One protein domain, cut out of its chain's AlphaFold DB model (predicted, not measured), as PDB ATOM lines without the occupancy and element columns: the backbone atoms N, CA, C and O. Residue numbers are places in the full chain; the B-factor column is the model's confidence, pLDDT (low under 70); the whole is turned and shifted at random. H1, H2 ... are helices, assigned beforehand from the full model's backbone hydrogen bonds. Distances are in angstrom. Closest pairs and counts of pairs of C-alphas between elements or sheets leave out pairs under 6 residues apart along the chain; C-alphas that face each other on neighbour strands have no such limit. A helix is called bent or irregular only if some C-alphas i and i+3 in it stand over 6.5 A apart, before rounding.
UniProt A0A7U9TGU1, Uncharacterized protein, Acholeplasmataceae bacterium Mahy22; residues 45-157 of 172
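AT A GLANCE: This is residues 45 to 157 of the 172 residues of an uncharacterized protein of Acholeplasmataceae bacterium Mahy22 (UniProt A0A7U9TGU1). One long helix, H1, kinked near residue 75, makes the longest axis; H5 and H6 pack on it in a small bundle, and the short helices H2, H3 and H4 form a loose head near its last residues. Residues 45 to 52 of H1 stick out as a free arm. The printed part has 113 residues, with six named helices in the order H1 to H6 and no named strand: all helix. It is loose, with a radius of gyration of the C-alphas of 16.5 A, and spans 56 by 34 by 19 A.

HOW THE PARTS SIT: H1, residues 45 to 82, has a kink of 67 degrees near residue 75 and is irregular, with C-alphas 74 and 77 7.9 A apart. H2, residues 89 to 98, touches H3, residues 106 to 112, at a steep tilt of 62 degrees; their closest C-alphas, Trp 93 and Leu 106, are 6.9 A apart. H4, residues 116 to 123, is close to but not clearly touching H1; the closest C-alphas, Glu 80 and Ile 120, are 6.9 A apart. H5, residues 126 to 135, is irregular, with C-alphas 127 and 130 7.2 A apart. It touches H1 at residues 64 to 79 alone, closest at the C-alphas of Ile 64 and Trp 126, 6.5 A. H6, residues 141 to 157, touches residues 56 to 71 of H1 alone, opposite ways at a shallow tilt of 34 degrees, only just short of steep; the closest C-alphas, Lys 63 and Ala 150, are 4.9 A apart. H5 and H6 are near each other. Every O i to N i+4 pair is within hydrogen-bond range in H2, H3 and H4; the counts are 30 of 34 in H1, 4 of 6 in H5 and 11 of 13 in H6.

IN THESE COORDINATES: H1 runs 51.0 A, from C-alpha 45 at (-11.327, -21.106, 70.881) to C-alpha 82 at (38.173, -26.107, 82.111). H6 runs 25.4 A to C-alpha 157 at (7.499, -26.460, 70.232).

THE WHOLE: The C-alphas farthest apart, Lys 45 and His 85, are 57.0 A apart. The printed part has no cut, no link is long, and no printed residue is under 70 in pLDDT.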
ATOM      1  N   LYS A  45     -12.181 -19.978  71.289       87.69
ATOM      2  CA  LYS A  45     -11.327 -21.106  70.881       87.69
ATOM      3  C   LYS A  45      -9.854 -20.709  70.783       87.69
ATOM      4  O   LYS A  45      -9.005 -21.460  71.259       87.69
ATOM      5  N   ALA A  46      -9.553 -19.558  70.181       87.19
ATOM      6  CA  ALA A  46      -8.190 -19.048  70.066       87.19
ATOM      7  C   ALA A  46      -7.589 -18.738  71.445       87.19
ATOM      8  O   ALA A  46      -6.461 -19.141  71.719       87.19
ATOM      9  N   ASP A  47      -8.363 -18.118  72.334       88.75
ATOM     10  CA  ASP A  47      -7.952 -17.806  73.702       88.75
ATOM     11  C   ASP A  47      -7.688 -19.087  74.510       88.75
ATOM     12  O   ASP A  47      -6.657 -19.197  75.172       88.75
ATOM     13  N   LYS A  48      -8.551 -20.107  74.395       91.44
ATOM     14  CA  LYS A  48      -8.322 -21.429  75.009       91.44
ATOM     15  C   LYS A  48      -7.064 -22.105  74.463       91.44
ATOM     16  O   LYS A  48      -6.269 -22.623  75.241       91.44
ATOM     17  N   ALA A  49      -6.861 -22.094  73.145       89.19
ATOM     18  CA  ALA A  49      -5.667 -22.669  72.525       89.19
ATOM     19  C   ALA A  49      -4.389 -21.940  72.968       89.19
ATOM     20  O   ALA A  49      -3.380 -22.580  73.269       89.19
ATOM     21  N   LYS A  50      -4.447 -20.607  73.069       89.12
ATOM     22  CA  LYS A  50      -3.363 -19.774  73.590       89.12
ATOM     23  C   LYS A  50      -3.057 -20.113  75.050       89.12
ATOM     24  O   LYS A  50      -1.904 -20.399  75.356       89.12
ATOM     25  N   ALA A  51      -4.070 -20.180  75.913       92.12
ATOM     26  CA  ALA A  51      -3.904 -20.548  77.318       92.12
ATOM     27  C   ALA A  51      -3.300 -21.956  77.486       92.12
ATOM     28  O   ALA A  51      -2.380 -22.148  78.277       92.12
ATOM     29  N   LEU A  52      -3.750 -22.936  76.694       92.44
ATOM     30  CA  LEU A  52      -3.163 -24.281  76.683       92.44
ATOM     31  C   LEU A  52      -1.696 -24.266  76.234       92.44
ATOM     32  O   LEU A  52      -0.865 -24.973  76.802       92.44
ATOM     33  N   LYS A  53      -1.349 -23.462  75.221       89.50
ATOM     34  CA  LYS A  53       0.041 -23.298  74.773       89.50
ATOM     35  C   LYS A  53       0.911 -22.647  75.849       89.50
ATOM     36  O   LYS A  53       2.028 -23.107  76.070       89.50
ATOM     37  N   GLU A  54       0.404 -21.624  76.528       91.44
ATOM     38  CA  GLU A  54       1.092 -20.956  77.638       91.44
ATOM     39  C   GLU A  54       1.324 -21.905  78.820       91.44
ATOM     40  O   GLU A  54       2.414 -21.906  79.389       91.44
ATOM     41  N   GLU A  55       0.350 -22.756  79.156       93.75
ATOM     42  CA  GLU A  55       0.509 -23.767  80.206       93.75
ATOM     43  C   GLU A  55       1.586 -24.794  79.847       93.75
ATOM     44  O   GLU A  55       2.502 -25.038  80.633       93.75
ATOM     45  N   ARG A  56       1.544 -25.345  78.624       93.00
ATOM     46  CA  ARG A  56       2.584 -26.266  78.133       93.00
ATOM     47  C   ARG A  56       3.967 -25.614  78.168       93.00
ATOM     48  O   ARG A  56       4.929 -26.241  78.606       93.00
ATOM     49  N   MET A  57       4.063 -24.346  77.764       92.31
ATOM     50  CA  MET A  57       5.317 -23.588  77.783       92.31
ATOM     51  C   MET A  57       5.814 -23.373  79.217       92.31
ATOM     52  O   MET A  57       7.009 -23.485  79.486       92.31
ATOM     53  N   ARG A  58       4.908 -23.107  80.167       95.19
ATOM     54  CA  ARG A  58       5.249 -22.996  81.590       95.19
ATOM     55  C   ARG A  58       5.822 -24.306  82.127       95.19
ATOM     56  O   ARG A  58       6.847 -24.274  82.803       95.19
ATOM     57  N   ILE A  59       5.197 -25.438  81.797       95.31
ATOM     58  CA  ILE A  59       5.681 -26.769  82.181       95.31
ATOM     59  C   ILE A  59       7.074 -27.012  81.590       95.31
ATOM     60  O   ILE A  59       7.997 -27.324  82.342       95.31
ATOM     61  N   ALA A  60       7.256 -26.795  80.283       94.62
ATOM     62  CA  ALA A  60       8.542 -26.968  79.609       94.62
ATOM     63  C   ALA A  60       9.648 -26.109  80.248       94.62
ATOM     64  O   ALA A  60      10.707 -26.624  80.607       94.62
ATOM     65  N   ASN A  61       9.377 -24.824  80.498       94.56
ATOM     66  CA  ASN A  61      10.313 -23.926  81.179       94.56
ATOM     67  C   ASN A  61      10.629 -24.378  82.611       94.56
ATOM     68  O   ASN A  61      11.773 -24.260  83.054       94.56
ATOM     69  N   GLY A  62       9.649 -24.935  83.326       97.31
ATOM     70  CA  GLY A  62       9.866 -25.555  84.632       97.31
ATOM     71  C   GLY A  62      10.866 -26.711  84.560       97.31
ATOM     72  O   GLY A  62      11.805 -26.763  85.352       97.31
ATOM     73  N   LYS A  63      10.730 -27.596  83.565       97.19
ATOM     74  CA  LYS A  63      11.660 -28.716  83.345       97.19
ATOM     75  C   LYS A  63      13.067 -28.243  82.970       97.19
ATOM     76  O   LYS A  63      14.039 -28.727  83.544       97.19
ATOM     77  N   ILE A  64      13.183 -27.247  82.088       97.12
ATOM     78  CA  ILE A  64      14.468 -26.601  81.758       97.12
ATOM     79  C   ILE A  64      15.137 -26.056  83.021       97.12
ATOM     80  O   ILE A  64      16.324 -26.289  83.254       97.12
ATOM     81  N   SER A  65      14.373 -25.328  83.838       97.62
ATOM     82  CA  SER A  65      14.873 -24.712  85.065       97.62
ATOM     83  C   SER A  65      15.407 -25.755  86.048       97.62
ATOM     84  O   SER A  65      16.459 -25.539  86.650       97.62
ATOM     85  N   LEU A  66      14.749 -26.915  86.154       97.81
ATOM     86  CA  LEU A  66      15.224 -28.035  86.973       97.81
ATOM     87  C   LEU A  66      16.564 -28.584  86.475       97.81
ATOM     88  O   LEU A  66      17.468 -28.779  87.282       97.81
ATOM     89  N   VAL A  67      16.721 -28.785  85.163       98.19
ATOM     90  CA  VAL A  67      17.991 -29.243  84.570       98.19
ATOM     91  C   VAL A  67      19.112 -28.244  84.848       98.19
ATOM     92  O   VAL A  67      20.180 -28.630  85.321       98.19
ATOM     93  N   ILE A  68      18.869 -26.959  84.578       98.06
ATOM     94  CA  ILE A  68      19.866 -25.898  84.767       98.06
ATOM     95  C   ILE A  68      20.246 -25.777  86.243       98.06
ATOM     96  O   ILE A  68      21.430 -25.693  86.554       98.06
ATOM     97  N   SER A  69      19.267 -25.780  87.149       98.00
ATOM     98  CA  SER A  69      19.516 -25.676  88.592       98.00
ATOM     99  C   SER A  69      20.301 -26.881  89.102       98.00
ATOM    100  O   SER A  69      21.344 -26.700  89.725       98.00
ATOM    101  N   TYR A  70      19.889 -28.100  88.734       98.31
ATOM    102  CA  TYR A  70      20.614 -29.314  89.105       98.31
ATOM    103  C   TYR A  70      22.051 -29.294  88.578       98.31
ATOM    104  O   TYR A  70      22.985 -29.611  89.312       98.31
ATOM    105  N   PHE A  71      22.257 -28.875  87.325       98.12
ATOM    106  CA  PHE A  71      23.604 -28.740  86.783       98.12
ATOM    107  C   PHE A  71      24.427 -27.712  87.566       98.12
ATOM    108  O   PHE A  71      25.575 -27.979  87.917       98.12
ATOM    109  N   LYS A  72      23.839 -26.547  87.867       97.06
ATOM    110  CA  LYS A  72      24.531 -25.465  88.570       97.06
ATOM    111  C   LYS A  72      24.991 -25.884  89.962       97.06
ATOM    112  O   LYS A  72      26.125 -25.593  90.337       97.06
ATOM    113  N   GLU A  73      24.134 -26.583  90.693       97.44
ATOM    114  CA  GLU A  73      24.408 -27.057  92.050       97.44
ATOM    115  C   GLU A  73      25.509 -28.122  92.090       97.44
ATOM    116  O   GLU A  73      26.294 -28.150  93.034       97.44
ATOM    117  N   ASN A  74      25.592 -28.979  91.067       97.81
ATOM    118  CA  ASN A  74      26.421 -30.184  91.127       97.81
ATOM    119  C   ASN A  74      27.680 -30.136  90.248       97.81
ATOM    120  O   ASN A  74      28.641 -30.835  90.555       97.81
ATOM    121  N   TYR A  75      27.718 -29.330  89.177       97.44
ATOM    122  CA  TYR A  75      28.771 -29.425  88.149       97.44
ATOM    123  C   TYR A  75      29.360 -28.097  87.671       97.44
ATOM    124  O   TYR A  75      30.261 -28.124  86.835       97.44
ATOM    125  N   THR A  76      28.918 -26.942  88.187       96.12
ATOM    126  CA  THR A  76      29.491 -25.638  87.779       96.12
ATOM    127  C   THR A  76      31.011 -25.610  87.929       96.12
ATOM    128  O   THR A  76      31.704 -25.188  87.010       96.12
ATOM    129  N   HIS A  77      31.528 -26.141  89.038       95.50
ATOM    130  CA  HIS A  77      32.964 -26.189  89.309       95.50
ATOM    131  C   HIS A  77      33.749 -26.953  88.225       95.50
ATOM    132  O   HIS A  77      34.806 -26.501  87.808       95.50
ATOM    133  N   LEU A  78      33.204 -28.057  87.692       96.25
ATOM    134  CA  LEU A  78      33.852 -28.810  86.610       96.25
ATOM    135  C   LEU A  78      33.955 -27.986  85.323       96.25
ATOM    136  O   LEU A  78      34.930 -28.103  84.582       96.25
ATOM    137  N   LEU A  79      32.941 -27.164  85.043       95.88
ATOM    138  CA  LEU A  79      32.978 -26.247  83.911       95.88
ATOM    139  C   LEU A  79      33.997 -25.127  84.153       95.88
ATOM    140  O   LEU A  79      34.757 -24.803  83.248       95.88
ATOM    141  N   GLU A  80      34.037 -24.555  85.354       95.19
ATOM    142  CA  GLU A  80      35.005 -23.516  85.727       95.19
ATOM    143  C   GLU A  80      36.456 -24.017  85.626       95.19
ATOM    144  O   GLU A  80      37.316 -23.301  85.103       95.19
ATOM    145  N   ASP A  81      36.712 -25.266  86.025       95.56
ATOM    146  CA  ASP A  81      38.031 -25.904  85.970       95.56
ATOM    147  C   ASP A  81      38.605 -25.957  84.546       95.56
ATOM    148  O   ASP A  81      39.802 -25.728  84.350       95.56
ATOM    149  N   ILE A  82      37.758 -26.157  83.526       95.31
ATOM    150  CA  ILE A  82      38.173 -26.107  82.111       95.31
ATOM    151  C   ILE A  82      38.817 -24.754  81.766       95.31
ATOM    152  O   ILE A  82      39.758 -24.682  80.972       95.31
ATOM    153  N   PHE A  83      38.330 -23.668  82.368       94.75
ATOM    154  CA  PHE A  83      38.776 -22.308  82.078       94.75
ATOM    155  C   PHE A  83      39.774 -21.761  83.109       94.75
ATOM    156  O   PHE A  83      40.191 -20.598  82.994       94.75
ATOM    157  N   LEU A  84      40.201 -22.562  84.090       91.44
ATOM    158  CA  LEU A  84      41.011 -22.106  85.223       91.44
ATOM    159  C   LEU A  84      42.311 -21.416  84.783       91.44
ATOM    160  O   LEU A  84      42.632 -20.319  85.242       91.44
ATOM    161  N   HIS A  85      43.032 -22.009  83.829       90.75
ATOM    162  CA  HIS A  85      44.329 -21.501  83.357       90.75
ATOM    163  C   HIS A  85      44.236 -20.529  82.174       90.75
ATOM    164  O   HIS A  85      45.257 -20.080  81.645       90.75
ATOM    165  N   THR A  86      43.024 -20.171  81.753       93.31
ATOM    166  CA  THR A  86      42.827 -19.272  80.614       93.31
ATOM    167  C   THR A  86      43.073 -17.821  81.015       93.31
ATOM    168  O   THR A  86      42.510 -17.310  81.983       93.31
ATOM    169  N   ARG A  87      43.949 -17.143  80.262       88.50
ATOM    170  CA  ARG A  87      44.368 -15.755  80.540       88.50
ATOM    171  C   ARG A  87      43.908 -14.736  79.501       88.50
ATOM    172  O   ARG A  87      44.113 -13.544  79.693       88.50
ATOM    173  N   SER A  88      43.317 -15.175  78.390       93.75
ATOM    174  CA  SER A  88      42.876 -14.277  77.318       93.75
ATOM    175  C   SER A  88      41.455 -14.589  76.871       93.75
ATOM    176  O   SER A  88      41.050 -15.750  76.840       93.75
ATOM    177  N   LYS A  89      40.725 -13.547  76.451       94.69
ATOM    178  CA  LYS A  89      39.374 -13.674  75.882       94.69
ATOM    179  C   LYS A  89      39.351 -14.653  74.701       94.69
ATOM    180  O   LYS A  89      38.460 -15.484  74.606       94.69
ATOM    181  N   LYS A  90      40.375 -14.594  73.837       95.88
ATOM    182  CA  LYS A  90      40.527 -15.515  72.702       95.88
ATOM    183  C   LYS A  90      40.636 -16.970  73.154       95.88
ATOM    184  O   LYS A  90      40.017 -17.825  72.542       95.88
ATOM    185  N   ALA A  91      41.418 -17.246  74.200       96.38
ATOM    186  CA  ALA A  91      41.583 -18.604  74.716       96.38
ATOM    187  C   ALA A  91      40.282 -19.142  75.327       96.38
ATOM    188  O   ALA A  91      39.939 -20.293  75.085       96.38
ATOM    189  N   VAL A  92      39.545 -18.300  76.060       96.12
ATOM    190  CA  VAL A  92      38.214 -18.645  76.589       96.12
ATOM    191  C   VAL A  92      37.268 -19.026  75.448       96.12
ATOM    192  O   VAL A  92      36.696 -20.112  75.469       96.12
ATOM    193  N   TRP A  93      37.166 -18.178  74.420       97.25
ATOM    194  CA  TRP A  93      36.350 -18.471  73.240       97.25
ATOM    195  C   TRP A  93      36.788 -19.752  72.533       97.25
ATOM    196  O   TRP A  93      35.949 -20.590  72.234       97.25
ATOM    197  N   GLN A  94      38.093 -19.922  72.298       96.88
ATOM    198  CA  GLN A  94      38.628 -21.074  71.572       96.88
ATOM    199  C   GLN A  94      38.276 -22.382  72.277       96.88
ATOM    200  O   GLN A  94      37.795 -23.301  71.633       96.88
ATOM    201  N   ILE A  95      38.441 -22.446  73.600       95.81
ATOM    202  CA  ILE A  95      38.083 -23.636  74.376       95.81
ATOM    203  C   ILE A  95      36.582 -23.915  74.286       95.81
ATOM    204  O   ILE A  95      36.189 -25.047  74.017       95.81
ATOM    205  N   ALA A  96      35.735 -22.901  74.472       96.00
ATOM    206  CA  ALA A  96      34.289 -23.087  74.380       96.00
ATOM    207  C   ALA A  96      33.850 -23.526  72.968       96.00
ATOM    208  O   ALA A  96      32.956 -24.363  72.834       96.00
ATOM    209  N   TYR A  97      34.496 -22.995  71.929       95.62
ATOM    210  CA  TYR A  97      34.232 -23.321  70.529       95.62
ATOM    211  C   TYR A  97      34.693 -24.739  70.171       95.62
ATOM    212  O   TYR A  97      33.924 -25.514  69.608       95.62
ATOM    213  N   ASP A  98      35.908 -25.124  70.572       95.38
ATOM    214  CA  ASP A  98      36.475 -26.456  70.323       95.38
ATOM    215  C   ASP A  98      35.677 -27.563  71.031       95.38
ATOM    216  O   ASP A  98      35.571 -28.682  70.530       95.38
ATOM    217  N   LEU A  99      35.075 -27.247  72.181       94.19
ATOM    218  CA  LEU A  99      34.165 -28.140  72.903       94.19
ATOM    219  C   LEU A  99      32.740 -28.169  72.322       94.19
ATOM    220  O   LEU A  99      31.899 -28.921  72.815       94.19
ATOM    221  N   GLY A 100      32.441 -27.352  71.306       93.81
ATOM    222  CA  GLY A 100      31.106 -27.243  70.708       93.81
ATOM    223  C   GLY A 100      30.055 -26.622  71.637       93.81
ATOM    224  O   GLY A 100      28.859 -26.874  71.476       93.81
ATOM    225  N   ILE A 101      30.490 -25.853  72.639       95.06
ATOM    226  CA  ILE A 101      29.623 -25.123  73.576       95.06
ATOM    227  C   ILE A 101      29.298 -23.730  73.018       95.06
ATOM    228  O   ILE A 101      28.175 -23.247  73.162       95.06
ATOM    229  N   GLU A 102      30.281 -23.086  72.387       94.19
ATOM    230  CA  GLU A 102      30.135 -21.794  71.719       94.19
ATOM    231  C   GLU A 102      30.017 -21.986  70.208       94.19
ATOM    232  O   GLU A 102      30.824 -22.673  69.590       94.19
ATOM    233  N   ASP A 103      29.020 -21.346  69.608       91.69
ATOM    234  CA  ASP A 103      28.714 -21.419  68.180       91.69
ATOM    235  C   ASP A 103      28.962 -20.086  67.463       91.69
ATOM    236  O   ASP A 103      29.012 -20.022  66.231       91.69
ATOM    237  N   CYS A 104      29.135 -18.996  68.217       91.62
ATOM    238  CA  CYS A 104      29.345 -17.691  67.625       91.62
ATOM    239  C   CYS A 104      30.788 -17.484  67.144       91.62
ATOM    240  O   CYS A 104      31.757 -18.012  67.692       91.62
ATOM    241  N   SER A 105      30.940 -16.648  66.114       94.56
ATOM    242  CA  SER A 105      32.258 -16.242  65.629       94.56
ATOM    243  C   SER A 105      33.018 -15.435  66.684       94.56
ATOM    244  O   SER A 105      32.416 -14.714  67.481       94.56
ATOM    245  N   LEU A 106      34.351 -15.462  66.619       95.62
ATOM    246  CA  LEU A 106      35.213 -14.703  67.530       95.62
ATOM    247  C   LEU A 106      34.867 -13.200  67.569       95.62
ATOM    248  O   LEU A 106      34.874 -12.578  68.630       95.62
ATOM    249  N   THR A 107      34.515 -12.609  66.423       95.62
ATOM    250  CA  THR A 107      34.091 -11.202  66.345       95.62
ATOM    251  C   THR A 107      32.793 -10.958  67.109       95.62
ATOM    252  O   THR A 107      32.682  -9.971  67.837       95.62
ATOM    253  N   LYS A 108      31.807 -11.854  66.964       94.12
ATOM    254  CA  LYS A 108      30.535 -11.759  67.689       94.12
ATOM    255  C   LYS A 108      30.763 -11.963  69.186       94.12
ATOM    256  O   LYS A 108      30.246 -11.177  69.971       94.12
ATOM    257  N   PHE A 109      31.600 -12.923  69.565       95.06
ATOM    258  CA  PHE A 109      32.006 -13.147  70.948       95.06
ATOM    259  C   PHE A 109      32.580 -11.877  71.590       95.06
ATOM    260  O   PHE A 109      32.080 -11.440  72.621       95.06
ATOM    261  N   TYR A 110      33.551 -11.206  70.960       94.50
ATOM    262  CA  TYR A 110      34.136  -9.983  71.529       94.50
ATOM    263  C   TYR A 110      33.148  -8.831  71.702       94.50
ATOM    264  O   TYR A 110      33.343  -8.011  72.596       94.50
ATOM    265  N   LYS A 111      32.100  -8.763  70.875       94.00
ATOM    266  CA  LYS A 111      31.066  -7.730  70.987       94.00
ATOM    267  C   LYS A 111      30.228  -7.881  72.260       94.00
ATOM    268  O   LYS A 111      29.779  -6.873  72.798       94.00
ATOM    269  N   TYR A 112      29.997  -9.113  72.708       89.25
ATOM    270  CA  TYR A 112      29.113  -9.412  73.841       89.25
ATOM    271  C   TYR A 112      29.863  -9.840  75.107       89.25
ATOM    272  O   TYR A 112      29.297  -9.768  76.192       89.25
ATOM    273  N   TYR A 113      31.134 -10.227  74.993       91.38
ATOM    274  CA  TYR A 113      31.952 -10.636  76.128       91.38
ATOM    275  C   TYR A 113      32.204  -9.478  77.097       91.38
ATOM    276  O   TYR A 113      32.812  -8.464  76.733       91.38
ATOM    277  N   ARG A 114      31.837  -9.689  78.361       88.88
ATOM    278  CA  ARG A 114      32.084  -8.758  79.466       88.88
ATOM    279  C   ARG A 114      33.312  -9.190  80.253       88.88
ATOM    280  O   ARG A 114      34.406  -8.659  80.030       88.88
ATOM    281  N   ASP A 115      33.155 -10.219  81.071       93.38
ATOM    282  CA  ASP A 115      34.220 -10.869  81.820       93.38
ATOM    283  C   ASP A 115      34.115 -12.399  81.738       93.38
ATOM    284  O   ASP A 115      33.195 -12.952  81.134       93.38
ATOM    285  N   LYS A 116      35.127 -13.080  82.285       92.19
ATOM    286  CA  LYS A 116      35.270 -14.533  82.155       92.19
ATOM    287  C   LYS A 116      34.218 -15.279  82.972       92.19
ATOM    288  O   LYS A 116      33.672 -16.266  82.487       92.19
ATOM    289  N   ASP A 117      33.951 -14.823  84.186       91.56
ATOM    290  CA  ASP A 117      33.131 -15.554  85.145       91.56
ATOM    291  C   ASP A 117      31.644 -15.370  84.818       91.56
ATOM    292  O   ASP A 117      30.875 -16.330  84.889       91.56
ATOM    293  N   GLU A 118      31.237 -14.168  84.390       92.88
ATOM    294  CA  GLU A 118      29.903 -13.921  83.824       92.88
ATOM    295  C   GLU A 118      29.695 -14.780  82.569       92.88
ATOM    296  O   GLU A 118      28.706 -15.505  82.488       92.88
ATOM    297  N   TYR A 119      30.672 -14.811  81.652       94.31
ATOM    298  CA  TYR A 119      30.589 -15.636  80.444       94.31
ATOM    299  C   TYR A 119      30.409 -17.128  80.756       94.31
ATOM    300  O   TYR A 119      29.506 -17.760  80.210       94.31
ATOM    301  N   ILE A 120      31.220 -17.703  81.654       93.88
ATOM    302  CA  ILE A 120      31.114 -19.125  82.029       93.88
ATOM    303  C   ILE A 120      29.730 -19.433  82.619       93.88
ATOM    304  O   ILE A 120      29.136 -20.461  82.290       93.88
ATOM    305  N   LYS A 121      29.172 -18.536  83.439       93.12
ATOM    306  CA  LYS A 121      27.815 -18.691  83.986       93.12
ATOM    307  C   LYS A 121      26.742 -18.621  82.901       93.12
ATOM    308  O   LYS A 121      25.775 -19.382  82.963       93.12
ATOM    309  N   GLU A 122      26.908 -17.744  81.914       93.06
ATOM    310  CA  GLU A 122      26.002 -17.606  80.767       93.06
ATOM    311  C   GLU A 122      26.047 -18.809  79.813       93.06
ATOM    312  O   GLU A 122      25.045 -19.104  79.157       93.06
ATOM    313  N   LEU A 123      27.161 -19.554  79.767       94.50
ATOM    314  CA  LEU A 123      27.224 -20.821  79.029       94.50
ATOM    315  C   LEU A 123      26.201 -21.837  79.550       94.50
ATOM    316  O   LEU A 123      25.699 -22.644  78.769       94.50
ATOM    317  N   ILE A 124      25.862 -21.797  80.844       96.00
ATOM    318  CA  ILE A 124      24.921 -22.727  81.477       96.00
ATOM    319  C   ILE A 124      23.476 -22.319  81.154       96.00
ATOM    320  O   ILE A 124      22.727 -21.810  81.994       96.00
ATOM    321  N   CYS A 125      23.074 -22.567  79.910       94.50
ATOM    322  CA  CYS A 125      21.729 -22.343  79.400       94.50
ATOM    323  C   CYS A 125      21.218 -23.573  78.641       94.50
ATOM    324  O   CYS A 125      21.998 -24.429  78.224       94.50
ATOM    325  N   TRP A 126      19.899 -23.659  78.439       94.94
ATOM    326  CA  TRP A 126      19.257 -24.824  77.819       94.94
ATOM    327  C   TRP A 126      19.901 -25.244  76.490       94.94
ATOM    328  O   TRP A 126      20.211 -26.414  76.289       94.94
ATOM    329  N   TYR A 127      20.165 -24.281  75.607       91.88
ATOM    330  CA  TYR A 127      20.694 -24.552  74.269       91.88
ATOM    331  C   TYR A 127      22.114 -25.130  74.276       91.88
ATOM    332  O   TYR A 127      22.513 -25.783  73.316       91.88
ATOM    333  N   ARG A 128      22.874 -24.907  75.353       94.88
ATOM    334  CA  ARG A 128      24.286 -25.298  75.471       94.88
ATOM    335  C   ARG A 128      24.513 -26.421  76.479       94.88
ATOM    336  O   ARG A 128      25.538 -27.094  76.410       94.88
ATOM    337  N   ILE A 129      23.559 -26.671  77.381       95.81
ATOM    338  CA  ILE A 129      23.720 -27.636  78.475       95.81
ATOM    339  C   ILE A 129      24.010 -29.049  77.962       95.81
ATOM    340  O   ILE A 129      24.841 -29.742  78.536       95.81
ATOM    341  N   GLY A 130      23.409 -29.455  76.839       95.25
ATOM    342  CA  GLY A 130      23.694 -30.749  76.214       95.25
ATOM    343  C   GLY A 130      25.152 -30.870  75.755       95.25
ATOM    344  O   GLY A 130      25.813 -31.864  76.060       95.25
ATOM    345  N   SER A 131      25.681 -29.843  75.081       95.69
ATOM    346  CA  SER A 131      27.095 -29.790  74.686       95.69
ATOM    347  C   SER A 131      28.018 -29.792  75.902       95.69
ATOM    348  O   SER A 131      29.010 -30.511  75.906       95.69
ATOM    349  N   ILE A 132      27.664 -29.055  76.958       96.75
ATOM    350  CA  ILE A 132      28.438 -29.000  78.204       96.75
ATOM    351  C   ILE A 132      28.490 -30.374  78.888       96.75
ATOM    352  O   ILE A 132      29.573 -30.833  79.245       96.75
ATOM    353  N   ILE A 133      27.350 -31.057  79.034       96.38
ATOM    354  CA  ILE A 133      27.270 -32.405  79.626       96.38
ATOM    355  C   ILE A 133      28.175 -33.382  78.867       96.38
ATOM    356  O   ILE A 133      28.929 -34.141  79.483       96.38
ATOM    357  N   ASN A 134      28.139 -33.324  77.533       95.38
ATOM    358  CA  ASN A 134      28.966 -34.162  76.670       95.38
ATOM    359  C   ASN A 134      30.458 -33.819  76.785       95.38
ATOM    360  O   ASN A 134      31.280 -34.723  76.941       95.38
ATOM    361  N   ALA A 135      30.810 -32.531  76.747       95.12
ATOM    362  CA  ALA A 135      32.182 -32.042  76.868       95.12
ATOM    363  C   ALA A 135      32.819 -32.449  78.206       95.12
ATOM    364  O   ALA A 135      33.956 -32.920  78.240       95.12
ATOM    365  N   LEU A 136      32.054 -32.344  79.297       95.44
ATOM    366  CA  LEU A 136      32.464 -32.746  80.644       95.44
ATOM    367  C   LEU A 136      32.398 -34.260  80.881       95.44
ATOM    368  O   LEU A 136      32.845 -34.736  81.923       95.44
ATOM    369  N   LYS A 137      31.853 -35.032  79.929       95.44
ATOM    370  CA  LYS A 137      31.668 -36.490  80.026       95.44
ATOM    371  C   LYS A 137      30.931 -36.909  81.305       95.44
ATOM    372  O   LYS A 137      31.257 -37.938  81.904       95.44
ATOM    373  N   ILE A 138      29.939 -36.121  81.724       95.81
ATOM    374  CA  ILE A 138      29.163 -36.387  82.939       95.81
ATOM    375  C   ILE A 138      28.315 -37.646  82.730       95.81
ATOM    376  O   ILE A 138      27.527 -37.734  81.791       95.81
ATOM    377  N   LYS A 139      28.471 -38.621  83.632       94.69
ATOM    378  CA  LYS A 139      27.702 -39.875  83.662       94.69
ATOM    379  C   LYS A 139      26.771 -39.909  84.875       94.69
ATOM    380  O   LYS A 139      26.849 -40.818  85.694       94.69
ATOM    381  N   ASP A 140      25.930 -38.888  85.012       97.06
ATOM    382  CA  ASP A 140      24.908 -38.821  86.060       97.06
ATOM    383  C   ASP A 140      23.544 -39.218  85.481       97.06
ATOM    384  O   ASP A 140      23.030 -38.595  84.548       97.06
ATOM    385  N   GLN A 141      22.971 -40.282  86.046       97.06
ATOM    386  CA  GLN A 141      21.691 -40.837  85.617       97.06
ATOM    387  C   GLN A 141      20.530 -39.863  85.850       97.06
ATOM    388  O   GLN A 141      19.694 -39.687  84.968       97.06
ATOM    389  N   LYS A 142      20.500 -39.185  87.000       97.38
ATOM    390  CA  LYS A 142      19.445 -38.234  87.360       97.38
ATOM    391  C   LYS A 142      19.474 -37.009  86.447       97.38
ATOM    392  O   LYS A 142      18.427 -36.586  85.965       97.38
ATOM    393  N   LEU A 143      20.652 -36.455  86.165       97.44
ATOM    394  CA  LEU A 143      20.799 -35.356  85.209       97.44
ATOM    395  C   LEU A 143      20.351 -35.783  83.808       97.44
ATOM    396  O   LEU A 143      19.665 -35.018  83.134       97.44
ATOM    397  N   SER A 144      20.717 -36.995  83.382       96.56
ATOM    398  CA  SER A 144      20.295 -37.546  82.090       96.56
ATOM    399  C   SER A 144      18.771 -37.650  81.996       96.56
ATOM    400  O   SER A 144      18.184 -37.180  81.022       96.56
ATOM    401  N   GLU A 145      18.116 -38.184  83.028       97.69
ATOM    402  CA  GLU A 145      16.654 -38.291  83.100       97.69
ATOM    403  C   GLU A 145      15.976 -36.919  83.044       97.69
ATOM    404  O   GLU A 145      15.094 -36.709  82.211       97.69
ATOM    405  N   LEU A 146      16.435 -35.959  83.855       97.69
ATOM    406  CA  LEU A 146      15.925 -34.583  83.833       97.69
ATOM    407  C   LEU A 146      16.095 -33.939  82.450       97.69
ATOM    408  O   LEU A 146      15.192 -33.258  81.962       97.69
ATOM    409  N   PHE A 147      17.246 -34.155  81.809       97.12
ATOM    410  CA  PHE A 147      17.537 -33.605  80.490       97.12
ATOM    411  C   PHE A 147      16.634 -34.203  79.404       97.12
ATOM    412  O   PHE A 147      16.103 -33.453  78.586       97.12
ATOM    413  N   GLN A 148      16.429 -35.526  79.392       96.06
ATOM    414  CA  GLN A 148      15.542 -36.169  78.415       96.06
ATOM    415  C   GLN A 148      14.081 -35.752  78.604       96.06
ATOM    416  O   GLN A 148      13.402 -35.479  77.615       96.06
ATOM    417  N   ASP A 149      13.621 -35.643  79.850       95.56
ATOM    418  CA  ASP A 149      12.274 -35.169  80.182       95.56
ATOM    419  C   ASP A 149      12.050 -33.735  79.669       95.56
ATOM    420  O   ASP A 149      11.124 -33.475  78.900       95.56
ATOM    421  N   ALA A 150      12.963 -32.806  79.978       96.19
ATOM    422  CA  ALA A 150      12.895 -31.436  79.465       96.19
ATOM    423  C   ALA A 150      12.932 -31.384  77.927       96.19
ATOM    424  O   ALA A 150      12.156 -30.655  77.304       96.19
ATOM    425  N   LYS A 151      13.797 -32.189  77.301       94.44
ATOM    426  CA  LYS A 151      13.945 -32.244  75.843       94.44
ATOM    427  C   LYS A 151      12.669 -32.719  75.148       94.44
ATOM    428  O   LYS A 151      12.330 -32.177  74.097       94.44
ATOM    429  N   ALA A 152      11.960 -33.693  75.718       93.50
ATOM    430  CA  ALA A 152      10.703 -34.189  75.163       93.50
ATOM    431  C   ALA A 152       9.637 -33.083  75.088       93.50
ATOM    432  O   ALA A 152       8.991 -32.929  74.056       93.50
ATOM    433  N   HIS A 153       9.525 -32.262  76.134       91.06
ATOM    434  CA  HIS A 153       8.570 -31.154  76.180       91.06
ATOM    435  C   HIS A 153       8.900 -30.012  75.213       91.06
ATOM    436  O   HIS A 153       7.997 -29.350  74.710       91.06
ATOM    437  N   ILE A 154      10.183 -29.757  74.952       90.06
ATOM    438  CA  ILE A 154      10.611 -28.659  74.069       90.06
ATOM    439  C   ILE A 154      10.487 -29.045  72.602       90.06
ATOM    440  O   ILE A 154      10.107 -28.209  71.785       90.06
ATOM    441  N   LYS A 155      10.729 -30.321  72.282       86.31
ATOM    442  CA  LYS A 155      10.612 -30.841  70.920       86.31
ATOM    443  C   LYS A 155       9.243 -30.544  70.300       86.31
ATOM    444  O   LYS A 155       9.177 -30.217  69.124       86.31
ATOM    445  N   GLU A 156       8.168 -30.591  71.088       81.06
ATOM    446  CA  GLU A 156       6.826 -30.231  70.613       81.06
ATOM    447  C   GLU A 156       6.765 -28.800  70.053       81.06
ATOM    448  O   GLU A 156       6.120 -28.557  69.035       81.06
ATOM    449  N   PHE A 157       7.458 -27.849  70.686       85.62
ATOM    450  CA  PHE A 157       7.499 -26.460  70.232       85.62
ATOM    451  C   PHE A 157       8.398 -26.278  69.008       85.62
ATOM    452  O   PHE A 157       8.027 -25.530  68.102       85.62
TER     453      PHE A 157